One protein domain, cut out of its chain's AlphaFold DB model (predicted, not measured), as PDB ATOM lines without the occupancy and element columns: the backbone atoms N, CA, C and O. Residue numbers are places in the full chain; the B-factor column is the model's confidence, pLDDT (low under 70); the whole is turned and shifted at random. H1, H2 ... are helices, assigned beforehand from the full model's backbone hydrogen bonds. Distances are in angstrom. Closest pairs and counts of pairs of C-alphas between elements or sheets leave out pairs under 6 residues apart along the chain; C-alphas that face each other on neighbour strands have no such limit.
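AT A GLANCE: This is residues 82 to 144 of the 144 residues of the protein "HTH_9 domain-containing protein" of Nosema bombycis (strain CQ1 / CVCC 102059) (UniProt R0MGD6). There is little regular structure: a hairpin of two helices, H1 and H2, makes one end, and at the other end residues 132 to 138, part of the long stretch 123 to 144 with no named element, stick out free, before the chain folds back and residues 142 to 143 pair with residues 108 to 109, after H2. The short H3 stands apart from both helices. The printed part has 63 residues, 24 in three named helices and no named strand; the class is all helix. It is compact, radius of gyration of the C-alphas 12.0 A, but elongated, 37 by 21 by 18 A.

HOW THE PARTS SIT: H1, residues 82 to 90, and H2, residues 96 to 105, touch in a helical hairpin; the C-alphas of Phe 90 and His 96 are closest, 5.2 A. They run opposite ways at a shallow tilt of 23 degrees. H3, residues 118 to 122, is apart from H1, and only just apart from H2, closest 8.0 A. Residues 108 to 109 pair antiparallel with residues 142 to 143. In H1, H2 and H3 every O i to N i+4 pair is within hydrogen-bond range.

IN THESE COORDINATES: H1 begins at C-alpha 82 (93.630, 186.913, 120.715) and spans 12.0 A; H2 spans 13.9 A. H3 ends at C-alpha 122 (108.312, 173.498, 125.199).

THE WHOLE: The C-alphas farthest apart, of Asp 91 and Gly 134, are 37.2 A apart. The printed part has no cut. The link H2 to H3 is long. Residues 111 to 115 and 130 to 141 have pLDDT under 70.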
ATOM      1  N   PHE A  82      93.678 188.260 121.297       93.25
ATOM      2  CA  PHE A  82      93.630 186.913 120.715       93.25
ATOM      3  C   PHE A  82      94.083 186.890 119.256       93.25
ATOM      4  O   PHE A  82      94.849 186.008 118.880       93.25
ATOM      5  N   ASN A  83      93.718 187.895 118.460       93.25
ATOM      6  CA  ASN A  83      94.164 187.992 117.069       93.25
ATOM      7  C   ASN A  83      95.695 188.080 116.942       93.25
ATOM      8  O   ASN A  83      96.269 187.488 116.028       93.25
ATOM      9  N   PHE A  84      96.372 188.759 117.874       94.69
ATOM     10  CA  PHE A  84      97.835 188.814 117.889       94.69
ATOM     11  C   PHE A  84      98.446 187.463 118.257       94.69
ATOM     12  O   PHE A  84      99.408 187.043 117.616       94.69
ATOM     13  N   TYR A  85      97.872 186.761 119.239       94.25
ATOM     14  CA  TYR A  85      98.327 185.418 119.613       94.25
ATOM     15  C   TYR A  85      98.161 184.431 118.457       94.25
ATOM     16  O   TYR A  85      99.094 183.700 118.138       94.25
ATOM     17  N   ILE A  86      96.999 184.456 117.796       93.56
ATOM     18  CA  ILE A  86      96.704 183.606 116.642       93.56
ATOM     19  C   ILE A  86      97.727 183.860 115.541       93.56
ATOM     20  O   ILE A  86      98.372 182.913 115.108       93.56
ATOM     21  N   ARG A  87      97.936 185.118 115.137       94.81
ATOM     22  CA  ARG A  87      98.910 185.459 114.091       94.81
ATOM     23  C   ARG A  87     100.322 185.001 114.454       94.81
ATOM     24  O   ARG A  87     100.982 184.356 113.649       94.81
ATOM     25  N   TYR A  88     100.764 185.285 115.680       94.25
ATOM     26  CA  TYR A  88     102.095 184.896 116.143       94.25
ATOM     27  C   TYR A  88     102.332 183.385 116.037       94.25
ATOM     28  O   TYR A  88     103.407 182.974 115.592       94.25
ATOM     29  N   VAL A  89     101.341 182.582 116.446       93.38
ATOM     30  CA  VAL A  89     101.434 181.120 116.426       93.38
ATOM     31  C   VAL A  89     101.289 180.567 115.009       93.38
ATOM     32  O   VAL A  89     102.030 179.664 114.635       93.38
ATOM     33  N   PHE A  90     100.382 181.126 114.207       93.44
ATOM     34  CA  PHE A  90     100.135 180.690 112.832       93.44
ATOM     35  C   PHE A  90     101.385 180.818 111.954       93.44
ATOM     36  O   PHE A  90     101.701 179.903 111.202       93.44
ATOM     37  N   ASP A  91     102.141 181.905 112.123       91.56
ATOM     38  CA  ASP A  91     103.360 182.167 111.349       91.56
ATOM     39  C   ASP A  91     104.547 181.261 111.745       91.56
ATOM     40  O   ASP A  91     105.559 181.238 111.048       91.56
ATOM     41  N   ARG A  92     104.476 180.558 112.888       91.50
ATOM     42  CA  ARG A  92     105.636 179.878 113.506       91.50
ATOM     43  C   ARG A  92     105.437 178.397 113.819       91.50
ATOM     44  O   ARG A  92     106.430 177.699 114.007       91.50
ATOM     45  N   PHE A  93     104.199 177.917 113.916       89.31
ATOM     46  CA  PHE A  93     103.912 176.568 114.401       89.31
ATOM     47  C   PHE A  93     102.855 175.863 113.548       89.31
ATOM     48  O   PHE A  93     101.758 176.369 113.306       89.31
ATOM     49  N   GLU A  94     103.144 174.621 113.165       87.00
ATOM     50  CA  GLU A  94     102.200 173.760 112.439       87.00
ATOM     51  C   GLU A  94     100.985 173.371 113.300       87.00
ATOM     52  O   GLU A  94      99.882 173.191 112.789       87.00
ATOM     53  N   SER A  95     101.149 173.331 114.626       87.06
ATOM     54  CA  SER A  95     100.091 173.036 115.603       87.06
ATOM     55  C   SER A  95      99.186 174.231 115.937       87.06
ATOM     56  O   SER A  95      98.477 174.235 116.946       87.06
ATOM     57  N   HIS A  96      99.131 175.244 115.066       88.56
ATOM     58  CA  HIS A  96      98.268 176.418 115.226       88.56
ATOM     59  C   HIS A  96      96.775 176.071 115.356       88.56
ATOM     60  O   HIS A  96      96.048 176.775 116.054       88.56
ATOM     61  N   LYS A  97      96.297 174.978 114.738       88.00
ATOM     62  CA  LYS A  97      94.900 174.520 114.880       88.00
ATOM     63  C   LYS A  97      94.586 174.082 116.311       88.00
ATOM     64  O   LYS A  97      93.563 174.482 116.864       88.00
ATOM     65  N   SER A  98      95.492 173.321 116.920       87.88
ATOM     66  CA  SER A  98      95.420 172.909 118.324       87.88
ATOM     67  C   SER A  98      95.435 174.119 119.244       87.88
ATOM     68  O   SER A  98      94.579 174.250 120.116       87.88
ATOM     69  N   PHE A  99      96.351 175.059 118.992       91.00
ATOM     70  CA  PHE A  99      96.414 176.312 119.736       91.00
ATOM     71  C   PHE A  99      95.108 177.105 119.644       91.00
ATOM     72  O   PHE A  99      94.586 177.531 120.669       91.00
ATOM     73  N   LEU A 100      94.539 177.263 118.445       90.62
ATOM     74  CA  LEU A 100      93.275 177.976 118.257       90.62
ATOM     75  C   LEU A 100      92.135 177.310 119.036       90.62
ATOM     76  O   LEU A 100      91.346 177.998 119.684       90.62
ATOM     77  N   LYS A 101      92.073 175.974 119.014       89.25
ATOM     78  CA  LYS A 101      91.097 175.204 119.791       89.25
ATOM     79  C   LYS A 101      91.248 175.468 121.290       89.25
ATOM     80  O   LYS A 101      90.243 175.733 121.943       89.25
ATOM     81  N   ILE A 102      92.468 175.446 121.830       90.62
ATOM     82  CA  ILE A 102      92.731 175.785 123.242       90.62
ATOM     83  C   ILE A 102      92.308 177.226 123.525       90.62
ATOM     84  O   ILE A 102      91.501 177.466 124.417       90.62
ATOM     85  N   LEU A 103      92.800 178.180 122.735       91.69
ATOM     86  CA  LEU A 103      92.591 179.609 122.948       91.69
ATOM     87  C   LEU A 103      91.104 179.971 122.979       91.69
ATOM     88  O   LEU A 103      90.660 180.725 123.846       91.69
ATOM     89  N   VAL A 104      90.326 179.417 122.048       88.25
ATOM     90  CA  VAL A 104      88.882 179.629 122.008       88.25
ATOM     91  C   VAL A 104      88.234 178.890 123.173       88.25
ATOM     92  O   VAL A 104      87.577 179.531 123.992       88.25
ATOM     93  N   SER A 105      88.416 177.575 123.301       87.75
ATOM     94  CA  SER A 105      87.714 176.757 124.302       87.75
ATOM     95  C   SER A 105      88.103 177.047 125.757       87.75
ATOM     96  O   SER A 105      87.341 176.680 126.652       87.75
ATOM     97  N   GLY A 106      89.236 177.705 126.001       89.38
ATOM     98  CA  GLY A 106      89.836 177.889 127.318       89.38
ATOM     99  C   GLY A 106      90.589 176.633 127.754       89.38
ATOM    100  O   GLY A 106      91.740 176.449 127.382       89.38
ATOM    101  N   ILE A 107      89.950 175.766 128.540       87.00
ATOM    102  CA  ILE A 107      90.547 174.501 129.004       87.00
ATOM    103  C   ILE A 107      90.241 173.384 127.999       87.00
ATOM    104  O   ILE A 107      89.094 172.962 127.874       87.00
ATOM    105  N   SER A 108      91.229 172.859 127.281       85.88
ATOM    106  CA  SER A 108      90.973 171.850 126.240       85.88
ATOM    107  C   SER A 108      91.678 170.534 126.519       85.88
ATOM    108  O   SER A 108      92.861 170.525 126.846       85.88
ATOM    109  N   LYS A 109      90.963 169.414 126.357       81.62
ATOM    110  CA  LYS A 109      91.585 168.088 126.255       81.62
ATOM    111  C   LYS A 109      92.105 167.901 124.836       81.62
ATOM    112  O   LYS A 109      91.359 168.118 123.874       81.62
ATOM    113  N   ILE A 110      93.363 167.496 124.720       73.25
ATOM    114  CA  ILE A 110      93.987 167.211 123.429       73.25
ATOM    115  C   ILE A 110      94.393 165.749 123.398       73.25
ATOM    116  O   ILE A 110      95.037 165.240 124.315       73.25
ATOM    117  N   ASP A 111      93.997 165.078 122.323       68.75
ATOM    118  CA  ASP A 111      94.403 163.708 122.066       68.75
ATOM    119  C   ASP A 111      95.826 163.729 121.501       68.75
ATOM    120  O   ASP A 111      96.035 164.013 120.319       68.75
ATOM    121  N   ASN A 112      96.808 163.406 122.350       59.16
ATOM    122  CA  ASN A 112      98.240 163.425 122.013       59.16
ATOM    123  C   ASN A 112      98.593 162.608 120.750       59.16
ATOM    124  O   ASN A 112      99.602 162.871 120.108       59.16
ATOM    125  N   TYR A 113      97.759 161.639 120.361       53.94
ATOM    126  CA  TYR A 113      97.971 160.804 119.175       53.94
ATOM    127  C   TYR A 113      97.729 161.521 117.837       53.94
ATOM    128  O   TYR A 113      98.128 160.996 116.800       53.94
ATOM    129  N   LYS A 114      97.054 162.678 117.827       59.03
ATOM    130  CA  LYS A 114      96.648 163.365 116.585       59.03
ATOM    131  C   LYS A 114      97.316 164.719 116.364       59.03
ATOM    132  O   LYS A 114      97.318 165.205 115.238       59.03
ATOM    133  N   GLU A 115      97.855 165.341 117.408       65.25
ATOM    134  CA  GLU A 115      98.278 166.740 117.358       65.25
ATOM    135  C   GLU A 115      99.661 166.920 118.009       65.25
ATOM    136  O   GLU A 115      99.840 166.652 119.195       65.25
ATOM    137  N   ASN A 116     100.652 167.392 117.238       72.69
ATOM    138  CA  ASN A 116     102.006 167.662 117.737       72.69
ATOM    139  C   ASN A 116     102.058 168.994 118.513       72.69
ATOM    140  O   ASN A 116     102.465 170.039 117.995       72.69
ATOM    141  N   ILE A 117     101.599 168.961 119.763       85.31
ATOM    142  CA  ILE A 117     101.538 170.129 120.657       85.31
ATOM    143  C   ILE A 117     102.803 170.328 121.503       85.31
ATOM    144  O   ILE A 117     102.946 171.363 122.153       85.31
ATOM    145  N   GLU A 118     103.735 169.373 121.479       84.69
ATOM    146  CA  GLU A 118     104.933 169.395 122.328       84.69
ATOM    147  C   GLU A 118     105.802 170.624 122.070       84.69
ATOM    148  O   GLU A 118     106.290 171.240 123.013       84.69
ATOM    149  N   ASN A 119     105.920 171.063 120.814       86.38
ATOM    150  CA  ASN A 119     106.661 172.283 120.495       86.38
ATOM    151  C   ASN A 119     106.022 173.526 121.153       86.38
ATOM    152  O   ASN A 119     106.712 174.335 121.769       86.38
ATOM    153  N   LEU A 120     104.687 173.647 121.132       88.81
ATOM    154  CA  LEU A 120     103.988 174.756 121.802       88.81
ATOM    155  C   LEU A 120     104.196 174.725 123.321       88.81
ATOM    156  O   LEU A 120     104.343 175.778 123.947       88.81
ATOM    157  N   LYS A 121     104.217 173.525 123.915       89.25
ATOM    158  CA  LYS A 121     104.460 173.321 125.348       89.25
ATOM    159  C   LYS A 121     105.898 173.681 125.730       89.25
ATOM    160  O   LYS A 121     106.099 174.428 126.684       89.25
ATOM    161  N   GLN A 122     106.888 173.213 124.970       88.19
ATOM    162  CA  GLN A 122     108.312 173.498 125.199       88.19
ATOM    163  C   GLN A 122     108.631 174.993 125.103       88.19
ATOM    164  O   GLN A 122     109.410 175.508 125.900       88.19
ATOM    165  N   GLN A 123     107.981 175.707 124.180       89.38
ATOM    166  CA  GLN A 123     108.113 177.161 124.041       89.38
ATOM    167  C   GLN A 123     107.284 177.953 125.071       89.38
ATOM    168  O   GLN A 123     107.277 179.183 125.051       89.38
ATOM    169  N   GLY A 124     106.557 177.274 125.965       89.38
ATOM    170  CA  GLY A 124     105.743 177.903 127.008       89.38
ATOM    171  C   GLY A 124     104.509 178.652 126.495       89.38
ATOM    172  O   GLY A 124     103.954 179.472 127.230       89.38
ATOM    173  N   ILE A 125     104.082 178.388 125.256       90.50
ATOM    174  CA  ILE A 125     102.908 179.015 124.625       90.50
ATOM    175  C   ILE A 125     101.619 178.452 125.221       90.50
ATOM    176  O   ILE A 125     100.674 179.202 125.462       90.50
ATOM    177  N   ILE A 126     101.602 177.145 125.476       90.31
ATOM    178  CA  ILE A 126     100.516 176.451 126.169       90.31
ATOM    179  C   ILE A 126     101.043 175.841 127.460       90.31
ATOM    180  O   ILE A 126     102.230 175.518 127.570       90.31
ATOM    181  N   LYS A 127     100.156 175.656 128.436       88.19
ATOM    182  CA  LYS A 127     100.494 174.983 129.694       88.19
ATOM    183  C   LYS A 127      99.561 173.820 129.940       88.19
ATOM    184  O   LYS A 127      98.368 173.907 129.686       88.19
ATOM    185  N   GLU A 128     100.122 172.739 130.457       86.12
ATOM    186  CA  GLU A 128      99.335 171.618 130.945       86.12
ATOM    187  C   GLU A 128      98.675 172.003 132.273       86.12
ATOM    188  O   GLU A 128      99.295 172.643 133.128       86.12
ATOM    189  N   VAL A 129      97.403 171.651 132.433       81.25
ATOM    190  CA  VAL A 129      96.683 171.858 133.689       81.25
ATOM    191  C   VAL A 129      97.106 170.758 134.650       81.25
ATOM    192  O   VAL A 129      96.846 169.582 134.407       81.25
ATOM    193  N   SER A 130      97.763 171.129 135.748       67.75
ATOM    194  CA  SER A 130      98.126 170.186 136.800       67.75
ATOM    195  C   SER A 130      96.854 169.570 137.387       67.75
ATOM    196  O   SER A 130      96.055 170.270 138.011       67.75
ATOM    197  N   ASN A 131      96.672 168.259 137.233       55.72
ATOM    198  CA  ASN A 131      95.637 167.540 137.967       55.72
ATOM    199  C   ASN A 131      96.036 167.487 139.447       55.72
ATOM    200  O   ASN A 131      96.782 166.606 139.872       55.72
ATOM    201  N   HIS A 132      95.522 168.404 140.263       46.53
ATOM    202  CA  HIS A 132      95.444 168.179 141.704       46.53
ATOM    203  C   HIS A 132      94.308 167.194 141.977       46.53
ATOM    204  O   HIS A 132      93.208 167.605 142.324       46.53
ATOM    205  N   ASN A 133      94.567 165.916 141.682       36.69
ATOM    206  CA  ASN A 133      94.022 164.702 142.299       36.69
ATOM    207  C   ASN A 133      94.411 163.513 141.411       36.69
ATOM    208  O   ASN A 133      94.105 163.490 140.221       36.69
ATOM    209  N   GLY A 134      95.136 162.553 141.989       35.97
ATOM    210  CA  GLY A 134      95.736 161.418 141.292       35.97
ATOM    211  C   GLY A 134      94.720 160.425 140.734       35.97
ATOM    212  O   GLY A 134      94.492 159.370 141.320       35.97
ATOM    213  N   SER A 135      94.159 160.725 139.570       34.56
ATOM    214  CA  SER A 135      93.505 159.747 138.709       34.56
ATOM    215  C   SER A 135      94.405 159.444 137.511       34.56
ATOM    216  O   SER A 135      94.672 160.300 136.667       34.56
ATOM    217  N   ASN A 136      94.884 158.198 137.452       39.12
ATOM    218  CA  ASN A 136      95.463 157.602 136.250       39.12
ATOM    219  C   ASN A 136      94.475 157.786 135.093       39.12
ATOM    220  O   ASN A 136      93.421 157.153 135.077       39.12
ATOM    221  N   ASN A 137      94.794 158.650 134.131       40.09
ATOM    222  CA  ASN A 137      93.896 158.915 133.018       40.09
ATOM    223  C   ASN A 137      94.345 158.161 131.762       40.09
ATOM    224  O   ASN A 137      95.330 158.506 131.122       40.09
ATOM    225  N   HIS A 138      93.526 157.190 131.354       38.19
ATOM    226  CA  HIS A 138      93.428 156.664 129.982       38.19
ATOM    227  C   HIS A 138      92.853 157.694 128.976       38.19
ATOM    228  O   HIS A 138      92.534 157.356 127.841       38.19
ATOM    229  N   TYR A 139      92.703 158.956 129.386       46.53
ATOM    230  CA  TYR A 139      92.044 160.031 128.648       46.53
ATOM    231  C   TYR A 139      92.972 161.254 128.647       46.53
ATOM    232  O   TYR A 139      93.362 161.702 129.718       46.53
ATOM    233  N   GLY A 140      93.345 161.760 127.467       52.53
ATOM    234  CA  GLY A 140      94.456 162.703 127.254       52.53
ATOM    235  C   GLY A 140      94.518 163.964 128.135       52.53
ATOM    236  O   GLY A 140      93.569 164.347 128.826       52.53
ATOM    237  N   ASN A 141      95.675 164.626 128.083       64.94
ATOM    238  CA  ASN A 141      96.031 165.760 128.938       64.94
ATOM    239  C   ASN A 141      95.209 167.027 128.616       64.94
ATOM    240  O   ASN A 141      94.746 167.228 127.488       64.94
ATOM    241  N   GLN A 142      95.030 167.892 129.622       70.31
ATOM    242  CA  GLN A 142      94.333 169.178 129.502       70.31
ATOM    243  C   GLN A 142      95.313 170.344 129.381       70.31
ATOM    244  O   GLN A 142      96.299 170.398 130.112       70.31
ATOM    245  N   TYR A 143      94.999 171.306 128.513       72.06
ATOM    246  CA  TYR A 143      95.863 172.441 128.194       72.06
ATOM    247  C   TYR A 143      95.118 173.778 128.238       72.06
ATOM    248  O   TYR A 143      93.909 173.830 127.986       72.06
ATOM    249  N   ILE A 144      95.865 174.840 128.563       80.31
ATOM    250  CA  ILE A 144      95.413 176.233 128.728       80.31
ATOM    251  C   ILE A 144      96.379 177.255 128.133       80.31
ATOM    252  O   ILE A 144      97.559 176.903 127.894       80.31
TER     253      ILE A 144